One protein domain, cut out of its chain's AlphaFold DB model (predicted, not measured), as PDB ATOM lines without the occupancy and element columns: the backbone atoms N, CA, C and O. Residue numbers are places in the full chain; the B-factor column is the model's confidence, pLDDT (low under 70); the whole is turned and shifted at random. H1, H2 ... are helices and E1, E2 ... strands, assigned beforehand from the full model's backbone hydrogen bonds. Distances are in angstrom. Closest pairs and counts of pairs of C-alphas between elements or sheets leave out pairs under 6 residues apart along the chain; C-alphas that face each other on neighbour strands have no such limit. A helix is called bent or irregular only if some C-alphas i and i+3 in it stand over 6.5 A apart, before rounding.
ATOM      1  N   GLU A 187     237.203 197.481 409.837       45.78
ATOM      2  CA  GLU A 187     237.642 196.765 408.662       45.78
ATOM      3  C   GLU A 187     237.626 197.778 407.509       45.78
ATOM      4  O   GLU A 187     236.602 198.407 407.249       45.78
ATOM      5  N   ASN A 188     238.784 197.979 406.866       46.19
ATOM      6  CA  ASN A 188     238.953 198.679 405.586       46.19
ATOM      7  C   ASN A 188     238.298 197.868 404.452       46.19
ATOM      8  O   ASN A 188     238.985 197.393 403.559       46.19
ATOM      9  N   ALA A 189     236.996 197.620 404.549       52.62
ATOM     10  CA  ALA A 189     236.203 197.087 403.453       52.62
ATOM     11  C   ALA A 189     235.364 198.234 402.881       52.62
ATOM     12  O   ALA A 189     234.856 199.073 403.633       52.62
ATOM     13  N   ASP A 190     235.219 198.283 401.560       61.41
ATOM     14  CA  ASP A 190     234.340 199.258 400.924       61.41
ATOM     15  C   ASP A 190     232.872 199.053 401.355       61.41
ATOM     16  O   ASP A 190     232.441 197.963 401.753       61.41
ATOM     17  N   LYS A 191     232.090 200.132 401.274       66.81
ATOM     18  CA  LYS A 191     230.681 200.198 401.690       66.81
ATOM     19  C   LYS A 191     229.811 199.115 401.039       66.81
ATOM     20  O   LYS A 191     228.929 198.570 401.708       66.81
ATOM     21  N   LEU A 192     230.058 198.765 399.772       65.81
ATOM     22  CA  LEU A 192     229.279 197.757 399.045       65.81
ATOM     23  C   LEU A 192     229.612 196.345 399.533       65.81
ATOM     24  O   LEU A 192     228.697 195.561 399.789       65.81
ATOM     25  N   THR A 193     230.894 196.046 399.752       67.56
ATOM     26  CA  THR A 193     231.335 194.768 400.324       67.56
ATOM     27  C   THR A 193     230.776 194.571 401.731       67.56
ATOM     28  O   THR A 193     230.182 193.530 402.013       67.56
ATOM     29  N   ILE A 194     230.858 195.592 402.597       73.00
ATOM     30  CA  ILE A 194     230.278 195.538 403.950       73.00
ATOM     31  C   ILE A 194     228.785 195.210 403.889       73.00
ATOM     32  O   ILE A 194     228.297 194.365 404.645       73.00
ATOM     33  N   ARG A 195     228.049 195.865 402.986       75.06
ATOM     34  CA  ARG A 195     226.616 195.631 402.803       75.06
ATOM     35  C   ARG A 195     226.325 194.216 402.340       75.06
ATOM     36  O   ARG A 195     225.446 193.580 402.920       75.06
ATOM     37  N   ALA A 196     227.042 193.719 401.337       74.88
ATOM     38  CA  ALA A 196     226.844 192.381 400.787       74.88
ATOM     39  C   ALA A 196     227.164 191.279 401.814       74.88
ATOM     40  O   ALA A 196     226.350 190.375 402.026       74.88
ATOM     41  N   GLU A 197     228.296 191.390 402.512       78.62
ATOM     42  CA  GLU A 197     228.689 190.463 403.577       78.62
ATOM     43  C   GLU A 197     227.679 190.474 404.722       78.62
ATOM     44  O   GLU A 197     227.176 189.422 405.108       78.62
ATOM     45  N   THR A 198     227.307 191.658 405.220       80.56
ATOM     46  CA  THR A 198     226.341 191.784 406.323       80.56
ATOM     47  C   THR A 198     224.987 191.199 405.943       80.56
ATOM     48  O   THR A 198     224.380 190.455 406.708       80.56
ATOM     49  N   THR A 199     224.529 191.484 404.726       81.75
ATOM     50  CA  THR A 199     223.293 190.937 404.156       81.75
ATOM     51  C   THR A 199     223.356 189.405 404.084       81.75
ATOM     52  O   THR A 199     222.363 188.717 404.328       81.75
ATOM     53  N   THR A 200     224.521 188.833 403.795       84.38
ATOM     54  CA  THR A 200     224.706 187.378 403.753       84.38
ATOM     55  C   THR A 200     224.716 186.775 405.157       84.38
ATOM     56  O   THR A 200     223.916 185.882 405.439       84.38
ATOM     57  N   ILE A 201     225.546 187.313 406.054       86.44
ATOM     58  CA  ILE A 201     225.705 186.859 407.443       86.44
ATOM     59  C   ILE A 201     224.373 186.932 408.192       86.44
ATOM     60  O   ILE A 201     223.955 185.959 408.810       86.44
ATOM     61  N   LEU A 202     223.665 188.061 408.103       89.25
ATOM     62  CA  LEU A 202     222.431 188.296 408.850       89.25
ATOM     63  C   LEU A 202     221.196 187.660 408.213       89.25
ATOM     64  O   LEU A 202     220.107 187.860 408.737       89.25
ATOM     65  N   LYS A 203     221.308 186.901 407.115       88.56
ATOM     66  CA  LYS A 203     220.156 186.260 406.445       88.56
ATOM     67  C   LYS A 203     219.192 185.529 407.407       88.56
ATOM     68  O   LYS A 203     217.987 185.693 407.225       88.56
ATOM     69  N   PRO A 204     219.651 184.789 408.437       88.06
ATOM     70  CA  PRO A 204     218.751 184.137 409.394       88.06
ATOM     71  C   PRO A 204     217.993 185.115 410.299       88.06
ATOM     72  O   PRO A 204     216.893 184.803 410.744       88.06
ATOM     73  N   LEU A 205     218.530 186.314 410.530       87.94
ATOM     74  CA  LEU A 205     217.994 187.311 411.463       87.94
ATOM     75  C   LEU A 205     217.187 188.399 410.747       87.94
ATOM     76  O   LEU A 205     216.070 188.694 411.152       87.94
ATOM     77  N   ARG A 206     217.686 188.919 409.625       84.81
ATOM     78  CA  ARG A 206     217.066 190.020 408.880       84.81
ATOM     79  C   ARG A 206     215.749 189.636 408.213       84.81
ATOM     80  O   ARG A 206     215.538 188.476 407.847       84.81
ATOM     81  N   PRO A 529     210.808 183.255 416.144       77.94
ATOM     82  CA  PRO A 529     210.772 183.271 417.606       77.94
ATOM     83  C   PRO A 529     212.047 183.877 418.212       77.94
ATOM     84  O   PRO A 529     212.113 184.056 419.419       77.94
ATOM     85  N   TYR A 530     213.072 184.156 417.404       89.50
ATOM     86  CA  TYR A 530     214.371 184.599 417.882       89.50
ATOM     87  C   TYR A 530     214.510 186.124 417.888       89.50
ATOM     88  O   TYR A 530     214.432 186.758 416.834       89.50
ATOM     89  N   ILE A 531     214.789 186.685 419.062       90.25
ATOM     90  CA  ILE A 531     215.020 188.109 419.297       90.25
ATOM     91  C   ILE A 531     216.497 188.303 419.624       90.25
ATOM     92  O   ILE A 531     216.990 187.840 420.654       90.25
ATOM     93  N   LEU A 532     217.198 188.999 418.729       91.44
ATOM     94  CA  LEU A 532     218.582 189.404 418.941       91.44
ATOM     95  C   LEU A 532     218.613 190.680 419.786       91.44
ATOM     96  O   LEU A 532     218.035 191.693 419.403       91.44
ATOM     97  N   THR A 533     219.388 190.669 420.864       89.25
ATOM     98  CA  THR A 533     219.740 191.871 421.622       89.25
ATOM     99  C   THR A 533     221.260 192.005 421.736       89.25
ATOM    100  O   THR A 533     222.030 191.090 421.427       89.25
ATOM    101  N   ARG A 534     221.739 193.153 422.232       85.81
ATOM    102  CA  ARG A 534     223.150 193.297 422.627       85.81
ATOM    103  C   ARG A 534     223.500 192.554 423.918       85.81
ATOM    104  O   ARG A 534     224.675 192.502 424.264       85.81
ATOM    105  N   TYR A 535     222.512 192.007 424.624       83.56
ATOM    106  CA  TYR A 535     222.653 191.423 425.955       83.56
ATOM    107  C   TYR A 535     222.335 189.938 425.924       83.56
ATOM    108  O   TYR A 535     223.162 189.164 425.460       83.56
ATOM    109  N   GLU A 536     221.160 189.531 426.381       85.94
ATOM    110  CA  GLU A 536     220.680 188.159 426.301       85.94
ATOM    111  C   GLU A 536     219.698 188.053 425.141       85.94
ATOM    112  O   GLU A 536     218.848 188.925 424.960       85.94
ATOM    113  N   ASP A 537     219.870 187.031 424.308       91.50
ATOM    114  CA  ASP A 537     218.917 186.788 423.227       91.50
ATOM    115  C   ASP A 537     217.743 185.979 423.759       91.50
ATOM    116  O   ASP A 537     217.869 185.287 424.768       91.50
ATOM    117  N   TYR A 538     216.620 186.034 423.051       90.19
ATOM    118  CA  TYR A 538     215.425 185.284 423.418       90.19
ATOM    119  C   TYR A 538     215.013 184.369 422.275       90.19
ATOM    120  O   TYR A 538     215.082 184.758 421.108       90.19
ATOM    121  N   TYR A 539     214.592 183.148 422.595       89.62
ATOM    122  CA  TYR A 539     213.922 182.251 421.658       89.62
ATOM    123  C   TYR A 539     212.536 181.931 422.217       89.62
ATOM    124  O   TYR A 539     212.393 181.166 423.166       89.62
ATOM    125  N   GLY A 540     211.505 182.570 421.672       87.00
ATOM    126  CA  GLY A 540     210.214 182.655 422.339       87.00
ATOM    127  C   GLY A 540     210.328 183.563 423.563       87.00
ATOM    128  O   GLY A 540     210.644 184.743 423.425       87.00
ATOM    129  N   LEU A 541     210.097 182.998 424.747       87.62
ATOM    130  CA  LEU A 541     210.293 183.671 426.039       87.62
ATOM    131  C   LEU A 541     211.540 183.165 426.783       87.62
ATOM    132  O   LEU A 541     211.882 183.704 427.834       87.62
ATOM    133  N   ASP A 542     212.227 182.157 426.241       88.75
ATOM    134  CA  ASP A 542     213.389 181.548 426.879       88.75
ATOM    135  C   ASP A 542     214.652 182.377 426.639       88.75
ATOM    136  O   ASP A 542     214.960 182.759 425.505       88.75
ATOM    137  N   ILE A 543     215.412 182.607 427.710       87.88
ATOM    138  CA  ILE A 543     216.703 183.296 427.671       87.88
ATOM    139  C   ILE A 543     217.761 182.378 427.055       87.88
ATOM    140  O   ILE A 543     217.981 181.252 427.504       87.88
ATOM    141  N   ILE A 544     218.487 182.891 426.065       86.75
ATOM    142  CA  ILE A 544     219.639 182.235 425.452       86.75
ATOM    143  C   ILE A 544     220.914 182.902 425.984       86.75
ATOM    144  O   ILE A 544     221.284 184.003 425.569       86.75
ATOM    145  N   SER A 545     221.625 182.225 426.894       71.31
ATOM    146  CA  SER A 545     222.877 182.719 427.495       71.31
ATOM    147  C   SER A 545     224.062 182.616 426.524       71.31
ATOM    148  O   SER A 545     224.967 181.799 426.687       71.31
ATOM    149  N   ASN A 546     224.076 183.452 425.487       75.38
ATOM    150  CA  ASN A 546     225.093 183.457 424.430       75.38
ATOM    151  C   ASN A 546     225.975 184.717 424.432       75.38
ATOM    152  O   ASN A 546     226.562 185.073 423.414       75.38
ATOM    153  N   PHE A 547     226.094 185.401 425.569       66.88
ATOM    154  CA  PHE A 547     226.890 186.629 425.692       66.88
ATOM    155  C   PHE A 547     228.240 186.438 426.404       66.88
ATOM    156  O   PHE A 547     229.079 187.336 426.409       66.88
ATOM    157  N   THR A 548     228.497 185.262 426.981       56.53
ATOM    158  CA  THR A 548     229.732 184.972 427.725       56.53
ATOM    159  C   THR A 548     230.494 183.806 427.103       56.53
ATOM    160  O   THR A 548     230.056 182.660 427.185       56.53
ATOM    161  N   GLY A 549     231.665 184.077 426.521       53.62
ATOM    162  CA  GLY A 549     232.567 183.050 426.002       53.62
ATOM    163  C   GLY A 549     234.010 183.545 425.884       53.62
ATOM    164  O   GLY A 549     234.273 184.639 425.398       53.62
ATOM    165  N   ASN A 550     234.972 182.728 426.318       48.19
ATOM    166  CA  ASN A 550     236.413 183.017 426.209       48.19
ATOM    167  C   ASN A 550     237.045 182.438 424.927       48.19
ATOM    168  O   ASN A 550     238.267 182.328 424.830       48.19
ATOM    169  N   GLN A 551     236.233 182.008 423.959       55.53
ATOM    170  CA  GLN A 551     236.723 181.349 422.749       55.53
ATOM    171  C   GLN A 551     237.090 182.371 421.667       55.53
ATOM    172  O   GLN A 551     236.353 183.323 421.412       55.53
ATOM    173  N   GLN A 552     238.236 182.157 421.013       58.69
ATOM    174  CA  GLN A 552     238.565 182.841 419.766       58.69
ATOM    175  C   GLN A 552     237.584 182.379 418.690       58.69
ATOM    176  O   GLN A 552     237.604 181.223 418.272       58.69
ATOM    177  N   CYS A 553     236.721 183.288 418.252       66.81
ATOM    178  CA  CYS A 553     235.772 183.011 417.188       66.81
ATOM    179  C   CYS A 553     236.505 182.932 415.847       66.81
ATOM    180  O   CYS A 553     237.160 183.891 415.436       66.81
ATOM    181  N   SER A 554     236.420 181.781 415.186       60.88
ATOM    182  CA  SER A 554     236.865 181.602 413.805       60.88
ATOM    183  C   SER A 554     235.983 182.410 412.843       60.88
ATOM    184  O   SER A 554     234.860 182.788 413.179       60.88
ATOM    185  N   ASN A 555     236.486 182.684 411.634       60.66
ATOM    186  CA  ASN A 555     235.696 183.313 410.573       60.66
ATOM    187  C   ASN A 555     234.588 182.347 410.121       60.66
ATOM    188  O   ASN A 555     234.811 181.497 409.261       60.66
ATOM    189  N   LEU A 556     233.408 182.447 410.732       59.97
ATOM    190  CA  LEU A 556     232.208 181.749 410.278       59.97
ATOM    191  C   LEU A 556     231.581 182.542 409.126       59.97
ATOM    192  O   LEU A 556     231.327 183.738 409.255       59.97
ATOM    193  N   ASN A 557     231.298 181.861 408.015       64.94
ATOM    194  CA  ASN A 557     230.643 182.455 406.841       64.94
ATOM    195  C   ASN A 557     229.105 182.487 406.960       64.94
ATOM    196  O   ASN A 557     228.425 183.021 406.086       64.94
ATOM    197  N   SER A 558     228.542 181.893 408.014       71.44
ATOM    198  CA  SER A 558     227.100 181.793 408.250       71.44
ATOM    199  C   SER A 558     226.805 181.643 409.739       71.44
ATOM    200  O   SER A 558     227.627 181.094 410.471       71.44
ATOM    201  N   ILE A 559     225.622 182.086 410.161       86.81
ATOM    202  CA  ILE A 559     225.102 181.912 411.524       86.81
ATOM    203  C   ILE A 559     223.877 180.989 411.508       86.81
ATOM    204  O   ILE A 559     223.171 180.928 410.500       86.81
ATOM    205  N   SER A 560     223.597 180.303 412.614       86.56
ATOM    206  CA  SER A 560     222.364 179.539 412.821       86.56
ATOM    207  C   SER A 560     221.666 179.981 414.102       86.56
ATOM    208  O   SER A 560     222.315 180.194 415.118       86.56
ATOM    209  N   ILE A 561     220.339 180.112 414.071       88.12
ATOM    210  CA  ILE A 561     219.547 180.396 415.275       88.12
ATOM    211  C   ILE A 561     219.207 179.083 416.013       88.12
ATOM    212  O   ILE A 561     218.911 178.094 415.337       88.12
ATOM    213  N   PRO A 562     219.217 179.051 417.361       89.75
ATOM    214  CA  PRO A 562     219.690 180.110 418.260       89.75
ATOM    215  C   PRO A 562     221.219 180.285 418.184       89.75
ATOM    216  O   PRO A 562     221.951 179.305 418.069       89.75
ATOM    217  N   LEU A 563     221.699 181.534 418.250       89.81
ATOM    218  CA  LEU A 563     223.117 181.849 418.033       89.81
ATOM    219  C   LEU A 563     223.984 181.387 419.212       89.81
ATOM    220  O   LEU A 563     223.666 181.669 420.369       89.81
ATOM    221  N   SER A 564     225.141 180.789 418.926       87.62
ATOM    222  CA  SER A 564     226.235 180.653 419.894       87.62
ATOM    223  C   SER A 564     226.890 182.004 420.219       87.62
ATOM    224  O   SER A 564     226.684 183.002 419.524       87.62
ATOM    225  N   TYR A 565     227.760 182.039 421.238       84.38
ATOM    226  CA  TYR A 565     228.539 183.238 421.583       84.38
ATOM    227  C   TYR A 565     229.321 183.820 420.398       84.38
ATOM    228  O   TYR A 565     229.341 185.035 420.177       84.38
ATOM    229  N   CYS A 566     229.942 182.952 419.597       82.94
ATOM    230  CA  CYS A 566     230.712 183.397 418.446       82.94
ATOM    231  C   CYS A 566     229.833 183.885 417.298       82.94
ATOM    232  O   CYS A 566     230.136 184.918 416.702       82.94
ATOM    233  N   GLU A 567     228.719 183.209 417.028       87.88
ATOM    234  CA  GLU A 567     227.772 183.643 416.001       87.88
ATOM    235  C   GLU A 567     227.108 184.973 416.365       87.88
ATOM    236  O   GLU A 567     226.995 185.844 415.505       87.88
ATOM    237  N   LYS A 568     226.763 185.189 417.641       88.94
ATOM    238  CA  LYS A 568     226.276 186.484 418.132       88.94
ATOM    239  C   LYS A 568     227.311 187.585 417.956       88.94
ATOM    240  O   LYS A 568     226.994 188.655 417.442       88.94
ATOM    241  N   THR A 569     228.560 187.316 418.339       82.38
ATOM    242  CA  THR A 569     229.665 188.270 418.161       82.38
ATOM    243  C   THR A 569     229.819 188.665 416.689       82.38
ATOM    244  O   THR A 569     230.027 189.838 416.384       82.38
ATOM    245  N   ILE A 570     229.678 187.708 415.769       83.12
ATOM    246  CA  ILE A 570     229.724 187.944 414.321       83.12
ATOM    247  C   ILE A 570     228.499 188.732 413.840       83.12
ATOM    248  O   ILE A 570     228.661 189.689 413.085       83.12
ATOM    249  N   ALA A 571     227.294 188.392 414.302       88.44
ATOM    250  CA  ALA A 571     226.060 189.085 413.935       88.44
ATOM    251  C   ALA A 571     226.064 190.555 414.390       88.44
ATOM    252  O   ALA A 571     225.830 191.452 413.580       88.44
ATOM    253  N   LEU A 572     226.409 190.821 415.656       86.50
ATOM    254  CA  LEU A 572     226.545 192.182 416.184       86.50
ATOM    255  C   LEU A 572     227.648 192.951 415.449       86.50
ATOM    256  O   LEU A 572     227.437 194.089 415.040       86.50
ATOM    257  N   ARG A 573     228.799 192.315 415.180       80.50
ATOM    258  CA  ARG A 573     229.870 192.922 414.374       80.50
ATOM    259  C   ARG A 573     229.383 193.309 412.978       80.50
ATOM    260  O   ARG A 573     229.703 194.404 412.524       80.50
ATOM    261  N   ALA A 574     228.617 192.450 412.311       82.94
ATOM    262  CA  ALA A 574     228.065 192.728 410.990       82.94
ATOM    263  C   ALA A 574     227.083 193.916 411.026       82.94
ATOM    264  O   ALA A 574     227.209 194.833 410.219       82.94
ATOM    265  N   LEU A 575     226.180 193.971 412.015       85.44
ATOM    266  CA  LEU A 575     225.283 195.120 412.227       85.44
ATOM    267  C   LEU A 575     226.059 196.424 412.442       85.44
ATOM    268  O   LEU A 575     225.756 197.443 411.820       85.44
ATOM    269  N   TYR A 576     227.096 196.390 413.278       80.75
ATOM    270  CA  TYR A 576     227.894 197.575 413.586       80.75
ATOM    271  C   TYR A 576     228.720 198.044 412.384       80.75
ATOM    272  O   TYR A 576     228.814 199.249 412.145       80.75
ATOM    273  N   ARG A 577     229.284 197.107 411.604       77.19
ATOM    274  CA  ARG A 577     229.963 197.405 410.331       77.19
ATOM    275  C   ARG A 577     229.000 198.047 409.345       77.19
ATOM    276  O   ARG A 577     229.341 199.052 408.724       77.19
ATOM    277  N   LEU A 578     227.798 197.490 409.220       80.44
ATOM    278  CA  LEU A 578     226.781 198.033 408.339       80.44
ATOM    279  C   LEU A 578     226.409 199.455 408.735       80.44
ATOM    280  O   LEU A 578     226.456 200.310 407.860       80.44
ATOM    281  N   GLY A 579     226.129 199.723 410.014       79.25
ATOM    282  CA  GLY A 579     225.905 201.083 410.513       79.25
ATOM    283  C   GLY A 579     227.049 202.018 410.112       79.25
ATOM    284  O   GLY A 579     226.827 202.971 409.372       79.25
ATOM    285  N   ALA A 580     228.292 201.663 410.460       72.81
ATOM    286  CA  ALA A 580     229.481 202.454 410.129       72.81
ATOM    287  C   ALA A 580     229.664 202.718 408.618       72.81
ATOM    288  O   ALA A 580     230.217 203.749 408.240       72.81
ATOM    289  N   SER A 581     229.172 201.840 407.740       74.50
ATOM    290  CA  SER A 581     229.203 202.065 406.286       74.50
ATOM    291  C   SER A 581     228.379 203.288 405.846       74.50
ATOM    292  O   SER A 581     228.688 203.899 404.824       74.50
ATOM    293  N   TYR A 582     227.377 203.699 406.634       76.44
ATOM    294  CA  TYR A 582     226.592 204.921 406.418       76.44
ATOM    295  C   TYR A 582     227.241 206.167 407.038       76.44
ATOM    296  O   TYR A 582     226.742 207.271 406.848       76.44
ATOM    297  N   ALA A 583     228.368 206.044 407.745       66.88
ATOM    298  CA  ALA A 583     229.131 207.202 408.216       66.88
ATOM    299  C   ALA A 583     230.011 207.840 407.124       66.88
ATOM    300  O   ALA A 583     230.485 208.963 407.290       66.88
ATOM    301  N   GLN A 584     230.245 207.141 406.009       59.41
ATOM    302  CA  GLN A 584     231.082 207.629 404.911       59.41
ATOM    303  C   GLN A 584     230.301 208.642 404.054       59.41
ATOM    304  O   GLN A 584     229.265 208.293 403.489       59.41
TER     305      GLN A 584
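This is residues 187 to 206 and 529 to 584 of the 850 residues of the protein "Sulfatase domain-containing protein" of hydrothermal vent metagenome (UniProt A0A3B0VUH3). Two helices, H1 and the longer H2, lie side by side and run opposite ways. At the far end of the longest axis from the last printed residues sits a small hairpin of two short strands, E1 and E2, and from it a long loop, residues 545 to 564, swings out and comes back to the start of H2. The printed part has 76 residues, with two named helices and two named strands in the order H1, E1, E2, H2; the sheet has the order E1 - E2 and is antiparallel. By its named elements the domain is mostly helix, but these hold 34 residues, under half of those printed. The whole is compact, with a radius of gyration of the C-alphas of 12.8 A, and its C-alphas span 38 by 26 by 20 A.

Begin with H1, residues 191 to 201, and look across to H2, residues 565 to 581. The two touch, with 14 pairs of C-alphas within 8 A; the closest are those of Thr 198 and Ala 574, 5.1 A apart. Their lines stand at a shallow tilt of 27 degrees, they run opposite ways, and their centres are 10.7 A apart. In both H1 and H2, every O i to N i+4 pair is within hydrogen-bond range. Going on past the cut, look at E1, residues 537 to 539, and E2, residues 542 to 544, which form a hairpin. They are antiparallel, with 136 degrees between their N-to-C directions. The C-alphas of Tyr 538 and Ile 543 face each other at 4.9 A. Across the pair, N 544 and O 537 are 2.8 A apart and N 539 and O 542 are 3.0 A apart, both within hydrogen-bond range. Look also at residues 530 to 531, too short a stretch to bear a name: they pair antiparallel with residues 538 to 539 of E1. H1 and E2 are apart, and so are E1 and H2.

Find C-alpha 191 at (230.681, 200.198, 401.690); from there H1 runs 11 residues to C-alpha 201, 15.4 A away from first to last C-alpha. After the cut, find E1 from Asp 537 to Tyr 539, three residues, and then E2 from Asp 542, with its C-alpha at (213.389, 181.548, 426.879), to Ile 544, also three residues. The last named element, H2, begins at Tyr 565 and takes 17 residues to reach Ser 581, whose C-alpha stands at (229.203, 202.065, 406.286); its first and last C-alphas are 24.3 A apart. Neither helix is bent.

The two C-alphas farthest apart are those of Asp 542 and Gln 584, at 38.4 A, while the first and last printed C-alphas, of Glu 187 and Gln 584, are 13.2 A apart. Look between Arg 206 and Pro 529 for the cut: residues 207 to 528 are not printed, and the C-alphas of 206 and 529 are 12.7 A apart across it. The link from H1 to E1 is the link across the cut. The link from E1 to E2 is tight, with 2 residues, and the link from E2 to H2 is long, with 20 residues, 545 to 564, whose C-alphas lie 8 to 17 A from the mean of the C-alphas. Read the B-factor column for the model's own confidence: the mean pLDDT of the printed part is 77.4, and 20 residues are under 70, namely residues 187 to 193, of which 191 to 193 belong to H1, residues 547 to 557 and residues 583 to 584.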